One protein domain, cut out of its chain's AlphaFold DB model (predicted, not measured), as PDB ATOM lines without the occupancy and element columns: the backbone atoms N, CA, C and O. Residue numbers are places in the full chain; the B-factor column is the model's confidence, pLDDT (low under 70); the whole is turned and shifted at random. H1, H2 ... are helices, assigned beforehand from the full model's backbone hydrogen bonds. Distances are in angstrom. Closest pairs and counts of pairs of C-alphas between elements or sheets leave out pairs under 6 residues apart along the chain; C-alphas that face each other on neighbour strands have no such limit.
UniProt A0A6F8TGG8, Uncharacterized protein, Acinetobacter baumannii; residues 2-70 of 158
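This is residues 2 to 70 of the 158 residues of an uncharacterized protein of Acinetobacter baumannii (UniProt A0A6F8TGG8). H2 and H3 form a helical hairpin at one end of a loose, open frame, with H1 across the hairpin's open end and H4 apart from the other helices at the far end. The 69 printed residues include four named helices, H1 to H4, and no named strand: all helix. The whole is loose, radius of gyration of the C-alphas 15.1 A, spanning 44 by 22 by 14 A.

H1, residues 6 to 16, only just touches H3, residues 35 to 49, with 3 pairs of C-alphas within 8 A; the closest are Ser 10 and Leu 48, 6.1 A. H2, residues 18 to 30, and H3 are a hairpin; they touch, closest C-alphas Leu 28 and Val 38, 6.5 A, at a shallow tilt of 31 degrees, opposite ways. H4, residues 56 to 68, is apart from H1, H2 and H3. Every O i to N i+4 pair is within hydrogen-bond range in H1, H2 and H3; in H4, 7 of 9.

H1 begins at C-alpha 6 (-24.079, -15.291, -76.955). H2 spans 18.6 A, H3 20.7 A. H4 ends at C-alpha 68 (-12.001, -32.925, -82.317).

The printed part has no cut. Residues 2 to 14, 16 to 21 and 51 have pLDDT under 70.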
ATOM      1  N   ILE A   2     -12.550 -14.601 -71.771       60.94
ATOM      2  CA  ILE A   2     -13.164 -15.057 -70.502       60.94
ATOM      3  C   ILE A   2     -14.586 -15.605 -70.720       60.94
ATOM      4  O   ILE A   2     -15.009 -16.534 -70.038       60.94
ATOM      5  N   HIS A   3     -15.281 -15.135 -71.753       54.97
ATOM      6  CA  HIS A   3     -16.562 -15.669 -72.203       54.97
ATOM      7  C   HIS A   3     -16.608 -15.698 -73.734       54.97
ATOM      8  O   HIS A   3     -15.870 -14.969 -74.402       54.97
ATOM      9  N   THR A   4     -17.470 -16.550 -74.278       58.81
ATOM     10  CA  THR A   4     -17.862 -16.504 -75.687       58.81
ATOM     11  C   THR A   4     -19.199 -15.770 -75.758       58.81
ATOM     12  O   THR A   4     -20.152 -16.270 -75.154       58.81
ATOM     13  N   PRO A   5     -19.283 -14.607 -76.433       69.31
ATOM     14  CA  PRO A   5     -20.523 -13.840 -76.528       69.31
ATOM     15  C   PRO A   5     -21.674 -14.689 -77.083       69.31
ATOM     16  O   PRO A   5     -21.473 -15.422 -78.055       69.31
ATOM     17  N   GLY A   6     -22.883 -14.547 -76.536       62.28
ATOM     18  CA  GLY A   6     -24.079 -15.291 -76.955       62.28
ATOM     19  C   GLY A   6     -24.371 -15.203 -78.459       62.28
ATOM     20  O   GLY A   6     -24.760 -16.194 -79.075       62.28
ATOM     21  N   ILE A   7     -24.060 -14.063 -79.090       64.94
ATOM     22  CA  ILE A   7     -24.151 -13.878 -80.551       64.94
ATOM     23  C   ILE A   7     -23.230 -14.850 -81.299       64.94
ATOM     24  O   ILE A   7     -23.631 -15.430 -82.307       64.94
ATOM     25  N   LEU A   8     -22.006 -15.061 -80.807       66.81
ATOM     26  CA  LEU A   8     -21.043 -15.964 -81.431       66.81
ATOM     27  C   LEU A   8     -21.463 -17.431 -81.256       66.81
ATOM     28  O   LEU A   8     -21.316 -18.218 -82.186       66.81
ATOM     29  N   ASN A   9     -22.062 -17.781 -80.112       62.44
ATOM     30  CA  ASN A   9     -22.631 -19.115 -79.892       62.44
ATOM     31  C   ASN A   9     -23.842 -19.370 -80.813       62.44
ATOM     32  O   ASN A   9     -23.921 -20.423 -81.443       62.44
ATOM     33  N   SER A  10     -24.742 -18.387 -80.954       62.34
ATOM     34  CA  SER A  10     -25.903 -18.457 -81.858       62.34
ATOM     35  C   SER A  10     -25.476 -18.603 -83.325       62.34
ATOM     36  O   SER A  10     -26.043 -19.404 -84.068       62.34
ATOM     37  N   LEU A  11     -24.433 -17.878 -83.743       69.44
ATOM     38  CA  LEU A  11     -23.825 -18.036 -85.068       69.44
ATOM     39  C   LEU A  11     -23.191 -19.421 -85.245       69.44
ATOM     40  O   LEU A  11     -23.397 -20.041 -86.284       69.44
ATOM     41  N   GLY A  12     -22.481 -19.926 -84.234       65.44
ATOM     42  CA  GLY A  12     -21.909 -21.272 -84.244       65.44
ATOM     43  C   GLY A  12     -22.966 -22.344 -84.501       65.44
ATOM     44  O   GLY A  12     -22.832 -23.113 -85.447       65.44
ATOM     45  N   PHE A  13     -24.065 -22.341 -83.741       64.25
ATOM     46  CA  PHE A  13     -25.173 -23.283 -83.947       64.25
ATOM     47  C   PHE A  13     -25.780 -23.192 -85.355       64.25
ATOM     48  O   PHE A  13     -26.014 -24.221 -85.986       64.25
ATOM     49  N   LYS A  14     -25.979 -21.976 -85.881       62.84
ATOM     50  CA  LYS A  14     -26.508 -21.767 -87.243       62.84
ATOM     51  C   LYS A  14     -25.562 -22.278 -88.335       62.84
ATOM     52  O   LYS A  14     -26.031 -22.703 -89.384       62.84
ATOM     53  N   ILE A  15     -24.251 -22.238 -88.104       71.88
ATOM     54  CA  ILE A  15     -23.241 -22.777 -89.029       71.88
ATOM     55  C   ILE A  15     -23.163 -24.305 -88.947       71.88
ATOM     56  O   ILE A  15     -22.881 -24.949 -89.953       71.88
ATOM     57  N   LEU A  16     -23.394 -24.876 -87.766       65.44
ATOM     58  CA  LEU A  16     -23.312 -26.317 -87.533       65.44
ATOM     59  C   LEU A  16     -24.533 -27.078 -88.062       65.44
ATOM     60  O   LEU A  16     -24.383 -28.209 -88.511       65.44
ATOM     61  N   ASP A  17     -25.714 -26.452 -88.072       66.94
ATOM     62  CA  ASP A  17     -26.921 -26.992 -88.713       66.94
ATOM     63  C   ASP A  17     -27.594 -25.960 -89.647       66.94
ATOM     64  O   ASP A  17     -28.701 -25.470 -89.388       66.94
ATOM     65  N   PRO A  18     -26.937 -25.595 -90.765       68.75
ATOM     66  CA  PRO A  18     -27.449 -24.573 -91.668       68.75
ATOM     67  C   PRO A  18     -28.683 -25.081 -92.417       68.75
ATOM     68  O   PRO A  18     -29.615 -24.320 -92.673       68.75
ATOM     69  N   LYS A  19     -28.723 -26.382 -92.724       69.31
ATOM     70  CA  LYS A  19     -29.865 -27.018 -93.377       69.31
ATOM     71  C   LYS A  19     -31.092 -27.013 -92.465       69.31
ATOM     72  O   LYS A  19     -32.145 -26.571 -92.912       69.31
ATOM     73  N   GLY A  20     -30.961 -27.423 -91.201       66.94
ATOM     74  CA  GLY A  20     -32.064 -27.396 -90.239       66.94
ATOM     75  C   GLY A  20     -32.600 -25.986 -89.992       66.94
ATOM     76  O   GLY A  20     -33.812 -25.800 -89.894       66.94
ATOM     77  N   TRP A  21     -31.727 -24.972 -89.991       67.75
ATOM     78  CA  TRP A  21     -32.149 -23.572 -89.909       67.75
ATOM     79  C   TRP A  21     -32.986 -23.136 -91.124       67.75
ATOM     80  O   TRP A  21     -34.083 -22.605 -90.949       67.75
ATOM     81  N   PHE A  22     -32.512 -23.386 -92.351       73.94
ATOM     82  CA  PHE A  22     -33.257 -23.053 -93.575       73.94
ATOM     83  C   PHE A  22     -34.573 -23.832 -93.685       73.94
ATOM     84  O   PHE A  22     -35.623 -23.236 -93.940       73.94
ATOM     85  N   ASP A  23     -34.533 -25.143 -93.450       73.00
ATOM     86  CA  ASP A  23     -35.712 -26.007 -93.482       73.00
ATOM     87  C   ASP A  23     -36.741 -25.553 -92.434       73.00
ATOM     88  O   ASP A  23     -37.936 -25.514 -92.727       73.00
ATOM     89  N   GLY A  24     -36.296 -25.105 -91.255       70.62
ATOM     90  CA  GLY A  24     -37.157 -24.534 -90.219       70.62
ATOM     91  C   GLY A  24     -37.952 -23.309 -90.686       70.62
ATOM     92  O   GLY A  24     -39.154 -23.230 -90.427       70.62
ATOM     93  N   HIS A  25     -37.324 -22.380 -91.417       76.69
ATOM     94  CA  HIS A  25     -38.006 -21.197 -91.971       76.69
ATOM     95  C   HIS A  25     -38.971 -21.549 -93.103       76.69
ATOM     96  O   HIS A  25     -40.073 -21.006 -93.176       76.69
ATOM     97  N   ILE A  26     -38.597 -22.492 -93.970       79.12
ATOM     98  CA  ILE A  26     -39.487 -22.986 -95.030       79.12
ATOM     99  C   ILE A  26     -40.717 -23.663 -94.416       79.12
ATOM    100  O   ILE A  26     -41.838 -23.444 -94.875       79.12
ATOM    101  N   GLN A  27     -40.523 -24.467 -93.369       75.88
ATOM    102  CA  GLN A  27     -41.614 -25.121 -92.654       75.88
ATOM    103  C   GLN A  27     -42.507 -24.110 -91.931       75.88
ATOM    104  O   GLN A  27     -43.721 -24.280 -91.967       75.88
ATOM    105  N   LEU A  28     -41.957 -23.026 -91.371       81.00
ATOM    106  CA  LEU A  28     -42.766 -21.928 -90.835       81.00
ATOM    107  C   LEU A  28     -43.681 -21.334 -91.903       81.00
ATOM    108  O   LEU A  28     -44.885 -21.270 -91.687       81.00
ATOM    109  N   LEU A  29     -43.135 -20.963 -93.064       84.19
ATOM    110  CA  LEU A  29     -43.925 -20.381 -94.155       84.19
ATOM    111  C   LEU A  29     -45.029 -21.328 -94.648       84.19
ATOM    112  O   LEU A  29     -46.127 -20.878 -94.971       84.19
ATOM    113  N   LYS A  30     -44.753 -22.636 -94.684       82.31
ATOM    114  CA  LYS A  30     -45.727 -23.659 -95.092       82.31
ATOM    115  C   LYS A  30     -46.823 -23.915 -94.057       82.31
ATOM    116  O   LYS A  30     -47.900 -24.345 -94.450       82.31
ATOM    117  N   ASN A  31     -46.559 -23.658 -92.777       82.62
ATOM    118  CA  ASN A  31     -47.456 -23.980 -91.665       82.62
ATOM    119  C   ASN A  31     -47.917 -22.725 -90.898       82.62
ATOM    120  O   ASN A  31     -48.247 -22.805 -89.722       82.62
ATOM    121  N   LEU A  32     -47.966 -21.550 -91.544       85.06
ATOM    122  CA  LEU A  32     -48.416 -20.295 -90.912       85.06
ATOM    123  C   LEU A  32     -49.862 -20.349 -90.389       85.06
ATOM    124  O   LEU A  32     -50.235 -19.578 -89.509       85.06
ATOM    125  N   ASN A  33     -50.683 -21.230 -90.956       82.62
ATOM    126  CA  ASN A  33     -52.055 -21.487 -90.527       82.62
ATOM    127  C   ASN A  33     -52.142 -22.387 -89.283       82.62
ATOM    128  O   ASN A  33     -53.194 -22.433 -88.648       82.62
ATOM    129  N   ASP A  34     -51.064 -23.087 -88.936       86.88
ATOM    130  CA  ASP A  34     -50.956 -23.872 -87.716       86.88
ATOM    131  C   ASP A  34     -50.380 -22.987 -86.604       86.88
ATOM    132  O   ASP A  34     -49.167 -22.838 -86.433       86.88
ATOM    133  N   LEU A  35     -51.281 -22.368 -85.837       83.81
ATOM    134  CA  LEU A  35     -50.912 -21.494 -84.723       83.81
ATOM    135  C   LEU A  35     -50.009 -22.193 -83.700       83.81
ATOM    136  O   LEU A  35     -49.181 -21.532 -83.075       83.81
ATOM    137  N   GLN A  36     -50.152 -23.508 -83.534       78.19
ATOM    138  CA  GLN A  36     -49.360 -24.272 -82.583       78.19
ATOM    139  C   GLN A  36     -47.931 -24.458 -83.100       78.19
ATOM    140  O   GLN A  36     -46.977 -24.159 -82.379       78.19
ATOM    141  N   PHE A  37     -47.772 -24.827 -84.373       79.94
ATOM    142  CA  PHE A  37     -46.460 -24.881 -85.021       79.94
ATOM    143  C   PHE A  37     -45.739 -23.525 -84.960       79.94
ATOM    144  O   PHE A  37     -44.550 -23.446 -84.638       79.94
ATOM    145  N   VAL A  38     -46.459 -22.433 -85.236       84.19
ATOM    146  CA  VAL A  38     -45.904 -21.072 -85.187       84.19
ATOM    147  C   VAL A  38     -45.418 -20.721 -83.775       84.19
ATOM    148  O   VAL A  38     -44.339 -20.141 -83.626       84.19
ATOM    149  N   GLN A  39     -46.164 -21.095 -82.731       83.00
ATOM    150  CA  GLN A  39     -45.762 -20.882 -81.336       83.00
ATOM    151  C   GLN A  39     -44.506 -21.675 -80.954       83.00
ATOM    152  O   GLN A  39     -43.609 -21.124 -80.307       83.00
ATOM    153  N   GLU A  40     -44.405 -22.940 -81.368       77.62
ATOM    154  CA  GLU A  40     -43.210 -23.763 -81.141       77.62
ATOM    155  C   GLU A  40     -41.983 -23.153 -81.828       77.62
ATOM    156  O   GLU A  40     -40.938 -22.957 -81.197       77.62
ATOM    157  N   HIS A  41     -42.129 -22.760 -83.097       78.38
ATOM    158  CA  HIS A  41     -41.063 -22.119 -83.859       78.38
ATOM    159  C   HIS A  41     -40.612 -20.793 -83.225       78.38
ATOM    160  O   HIS A  41     -39.411 -20.526 -83.128       78.38
ATOM    161  N   ALA A  42     -41.554 -19.963 -82.762       81.06
ATOM    162  CA  ALA A  42     -41.255 -18.692 -82.106       81.06
ATOM    163  C   ALA A  42     -40.538 -18.887 -80.760       81.06
ATOM    164  O   ALA A  42     -39.571 -18.180 -80.469       81.06
ATOM    165  N   THR A  43     -40.964 -19.873 -79.965       80.56
ATOM    166  CA  THR A  43     -40.343 -20.207 -78.674       80.56
ATOM    167  C   THR A  43     -38.896 -20.649 -78.871       80.56
ATOM    168  O   THR A  43     -37.988 -20.124 -78.221       80.56
ATOM    169  N   LEU A  44     -38.659 -21.553 -79.824       76.00
ATOM    170  CA  LEU A  44     -37.317 -22.037 -80.122       76.00
ATOM    171  C   LEU A  44     -36.420 -20.932 -80.696       76.00
ATOM    172  O   LEU A  44     -35.265 -20.790 -80.295       76.00
ATOM    173  N   SER A  45     -36.965 -20.111 -81.595       75.19
ATOM    174  CA  SER A  45     -36.248 -18.964 -82.157       75.19
ATOM    175  C   SER A  45     -35.858 -17.959 -81.077       75.19
ATOM    176  O   SER A  45     -34.730 -17.470 -81.073       75.19
ATOM    177  N   SER A  46     -36.756 -17.677 -80.131       78.69
ATOM    178  CA  SER A  46     -36.467 -16.803 -78.992       78.69
ATOM    179  C   SER A  46     -35.336 -17.360 -78.125       78.69
ATOM    180  O   SER A  46     -34.413 -16.621 -77.786       78.69
ATOM    181  N   PHE A  47     -35.346 -18.662 -77.829       76.50
ATOM    182  CA  PHE A  47     -34.269 -19.322 -77.087       76.50
ATOM    183  C   PHE A  47     -32.911 -19.199 -77.797       76.50
ATOM    184  O   PHE A  47     -31.935 -18.756 -77.194       76.50
ATOM    185  N   LEU A  48     -32.848 -19.512 -79.097       72.94
ATOM    186  CA  LEU A  48     -31.605 -19.447 -79.880       72.94
ATOM    187  C   LEU A  48     -31.078 -18.019 -80.085       72.94
ATOM    188  O   LEU A  48     -29.871 -17.815 -80.242       72.94
ATOM    189  N   ASN A  49     -31.973 -17.031 -80.120       71.50
ATOM    190  CA  ASN A  49     -31.602 -15.623 -80.252       71.50
ATOM    191  C   ASN A  49     -31.171 -15.002 -78.914       71.50
ATOM    192  O   ASN A  49     -30.449 -14.009 -78.926       71.50
ATOM    193  N   ASN A  50     -31.564 -15.597 -77.783       72.44
ATOM    194  CA  ASN A  50     -31.260 -15.119 -76.431       72.44
ATOM    195  C   ASN A  50     -30.384 -16.106 -75.641       72.44
ATOM    196  O   ASN A  50     -30.534 -16.251 -74.427       72.44
ATOM    197  N   MET A  51     -29.471 -16.805 -76.322       68.94
ATOM    198  CA  MET A  51     -28.526 -17.696 -75.652       68.94
ATOM    199  C   MET A  51     -27.626 -16.922 -74.686       68.94
ATOM    200  O   MET A  51     -27.054 -15.888 -75.036       68.94
ATOM    201  N   ILE A  52     -27.464 -17.470 -73.484       75.81
ATOM    202  CA  ILE A  52     -26.551 -16.941 -72.473       75.81
ATOM    203  C   ILE A  52     -25.086 -17.126 -72.885       75.81
ATOM    204  O   ILE A  52     -24.736 -17.995 -73.689       75.81
ATOM    205  N   ASP A  53     -24.218 -16.309 -72.296       73.25
ATOM    206  CA  ASP A  53     -22.779 -16.437 -72.479       73.25
ATOM    207  C   ASP A  53     -22.262 -17.737 -71.852       73.25
ATOM    208  O   ASP A  53     -22.594 -18.085 -70.716       73.25
ATOM    209  N   TYR A  54     -21.382 -18.428 -72.578       72.38
ATOM    210  CA  TYR A  54     -20.641 -19.571 -72.050       72.38
ATOM    211  C   TYR A  54     -19.218 -19.148 -71.673       72.38
ATOM    212  O   TYR A  54     -18.587 -18.393 -72.427       72.38
ATOM    213  N   PRO A  55     -18.660 -19.640 -70.550       79.31
ATOM    214  CA  PRO A  55     -17.254 -19.424 -70.226       79.31
ATOM    215  C   PRO A  55     -16.358 -19.892 -71.378       79.31
ATOM    216  O   PRO A  55     -16.490 -21.017 -71.860       79.31
ATOM    217  N   GLY A  56     -15.431 -19.042 -71.829       75.00
ATOM    218  CA  GLY A  56     -14.656 -19.301 -73.051       75.00
ATOM    219  C   GLY A  56     -13.826 -20.587 -72.989       75.00
ATOM    220  O   GLY A  56     -13.737 -21.312 -73.976       75.00
ATOM    221  N   GLY A  57     -13.295 -20.913 -71.806       79.81
ATOM    222  CA  GLY A  57     -12.563 -22.161 -71.577       79.81
ATOM    223  C   GLY A  57     -13.425 -23.417 -71.734       79.81
ATOM    224  O   GLY A  57     -12.938 -24.415 -72.245       79.81
ATOM    225  N   ILE A  58     -14.718 -23.359 -71.389       81.94
ATOM    226  CA  ILE A  58     -15.633 -24.501 -71.549       81.94
ATOM    227  C   ILE A  58     -15.901 -24.772 -73.030       81.94
ATOM    228  O   ILE A  58     -15.830 -25.919 -73.461       81.94
ATOM    229  N   ASN A  59     -16.148 -23.727 -73.824       79.94
ATOM    230  CA  ASN A  59     -16.314 -23.878 -75.272       79.94
ATOM    231  C   ASN A  59     -15.040 -24.412 -75.937       79.94
ATOM    232  O   ASN A  59     -15.115 -25.277 -76.807       79.94
ATOM    233  N   GLN A  60     -13.872 -23.918 -75.513       82.75
ATOM    234  CA  GLN A  60     -12.586 -24.408 -75.998       82.75
ATOM    235  C   GLN A  60     -12.406 -25.899 -75.680       82.75
ATOM    236  O   GLN A  60     -12.122 -26.684 -76.584       82.75
ATOM    237  N   ASP A  61     -12.608 -26.300 -74.425       84.06
ATOM    238  CA  ASP A  61     -12.454 -27.693 -74.006       84.06
ATOM    239  C   ASP A  61     -13.460 -28.613 -74.704       84.06
ATOM    240  O   ASP A  61     -13.097 -29.714 -75.114       84.06
ATOM    241  N   MET A  62     -14.702 -28.169 -74.897       85.19
ATOM    242  CA  MET A  62     -15.715 -28.930 -75.627       85.19
ATOM    243  C   MET A  62     -15.294 -29.145 -77.090       85.19
ATOM    244  O   MET A  62     -15.258 -30.283 -77.561       85.19
ATOM    245  N   LEU A  63     -14.870 -28.083 -77.783       84.75
ATOM    246  CA  LEU A  63     -14.444 -28.171 -79.179       84.75
ATOM    247  C   LEU A  63     -13.210 -29.071 -79.352       84.75
ATOM    248  O   LEU A  63     -13.193 -29.951 -80.212       84.75
ATOM    249  N   PHE A  64     -12.169 -28.872 -78.543       85.31
ATOM    250  CA  PHE A  64     -10.921 -29.616 -78.709       85.31
ATOM    251  C   PHE A  64     -10.996 -31.028 -78.133       85.31
ATOM    252  O   PHE A  64     -10.621 -31.982 -78.816       85.31
ATOM    253  N   ASN A  65     -11.482 -31.185 -76.902       84.25
ATOM    254  CA  ASN A  65     -11.403 -32.463 -76.201       84.25
ATOM    255  C   ASN A  65     -12.603 -33.364 -76.487       84.25
ATOM    256  O   ASN A  65     -12.432 -34.574 -76.482       84.25
ATOM    257  N   VAL A  66     -13.798 -32.828 -76.755       86.25
ATOM    258  CA  VAL A  66     -14.980 -33.663 -77.032       86.25
ATOM    259  C   VAL A  66     -15.181 -33.840 -78.531       86.25
ATOM    260  O   VAL A  66     -15.298 -34.971 -78.990       86.25
ATOM    261  N   TRP A  67     -15.182 -32.754 -79.306       83.75
ATOM    262  CA  TRP A  67     -15.494 -32.832 -80.736       83.75
ATOM    263  C   TRP A  67     -14.314 -33.276 -81.596       83.75
ATOM    264  O   TRP A  67     -14.455 -34.211 -82.380       83.75
ATOM    265  N   LEU A  68     -13.152 -32.632 -81.459       84.06
ATOM    266  CA  LEU A  68     -12.001 -32.925 -82.317       84.06
ATOM    267  C   LEU A  68     -11.272 -34.209 -81.906       84.06
ATOM    268  O   LEU A  68     -11.009 -35.060 -82.752       84.06
ATOM    269  N   GLN A  69     -10.937 -34.361 -80.623       87.94
ATOM    270  CA  GLN A  69     -10.199 -35.538 -80.144       87.94
ATOM    271  C   GLN A  69     -11.102 -36.747 -79.870       87.94
ATOM    272  O   GLN A  69     -10.685 -37.881 -80.098       87.94
ATOM    273  N   ASN A  70     -12.317 -36.512 -79.362       87.62
ATOM    274  CA  ASN A  70     -13.309 -37.529 -79.002       87.62
ATOM    275  C   ASN A  70     -12.732 -38.783 -78.286       87.62
ATOM    276  O   ASN A  70     -12.967 -39.919 -78.717       87.62
TER     277      ASN A  70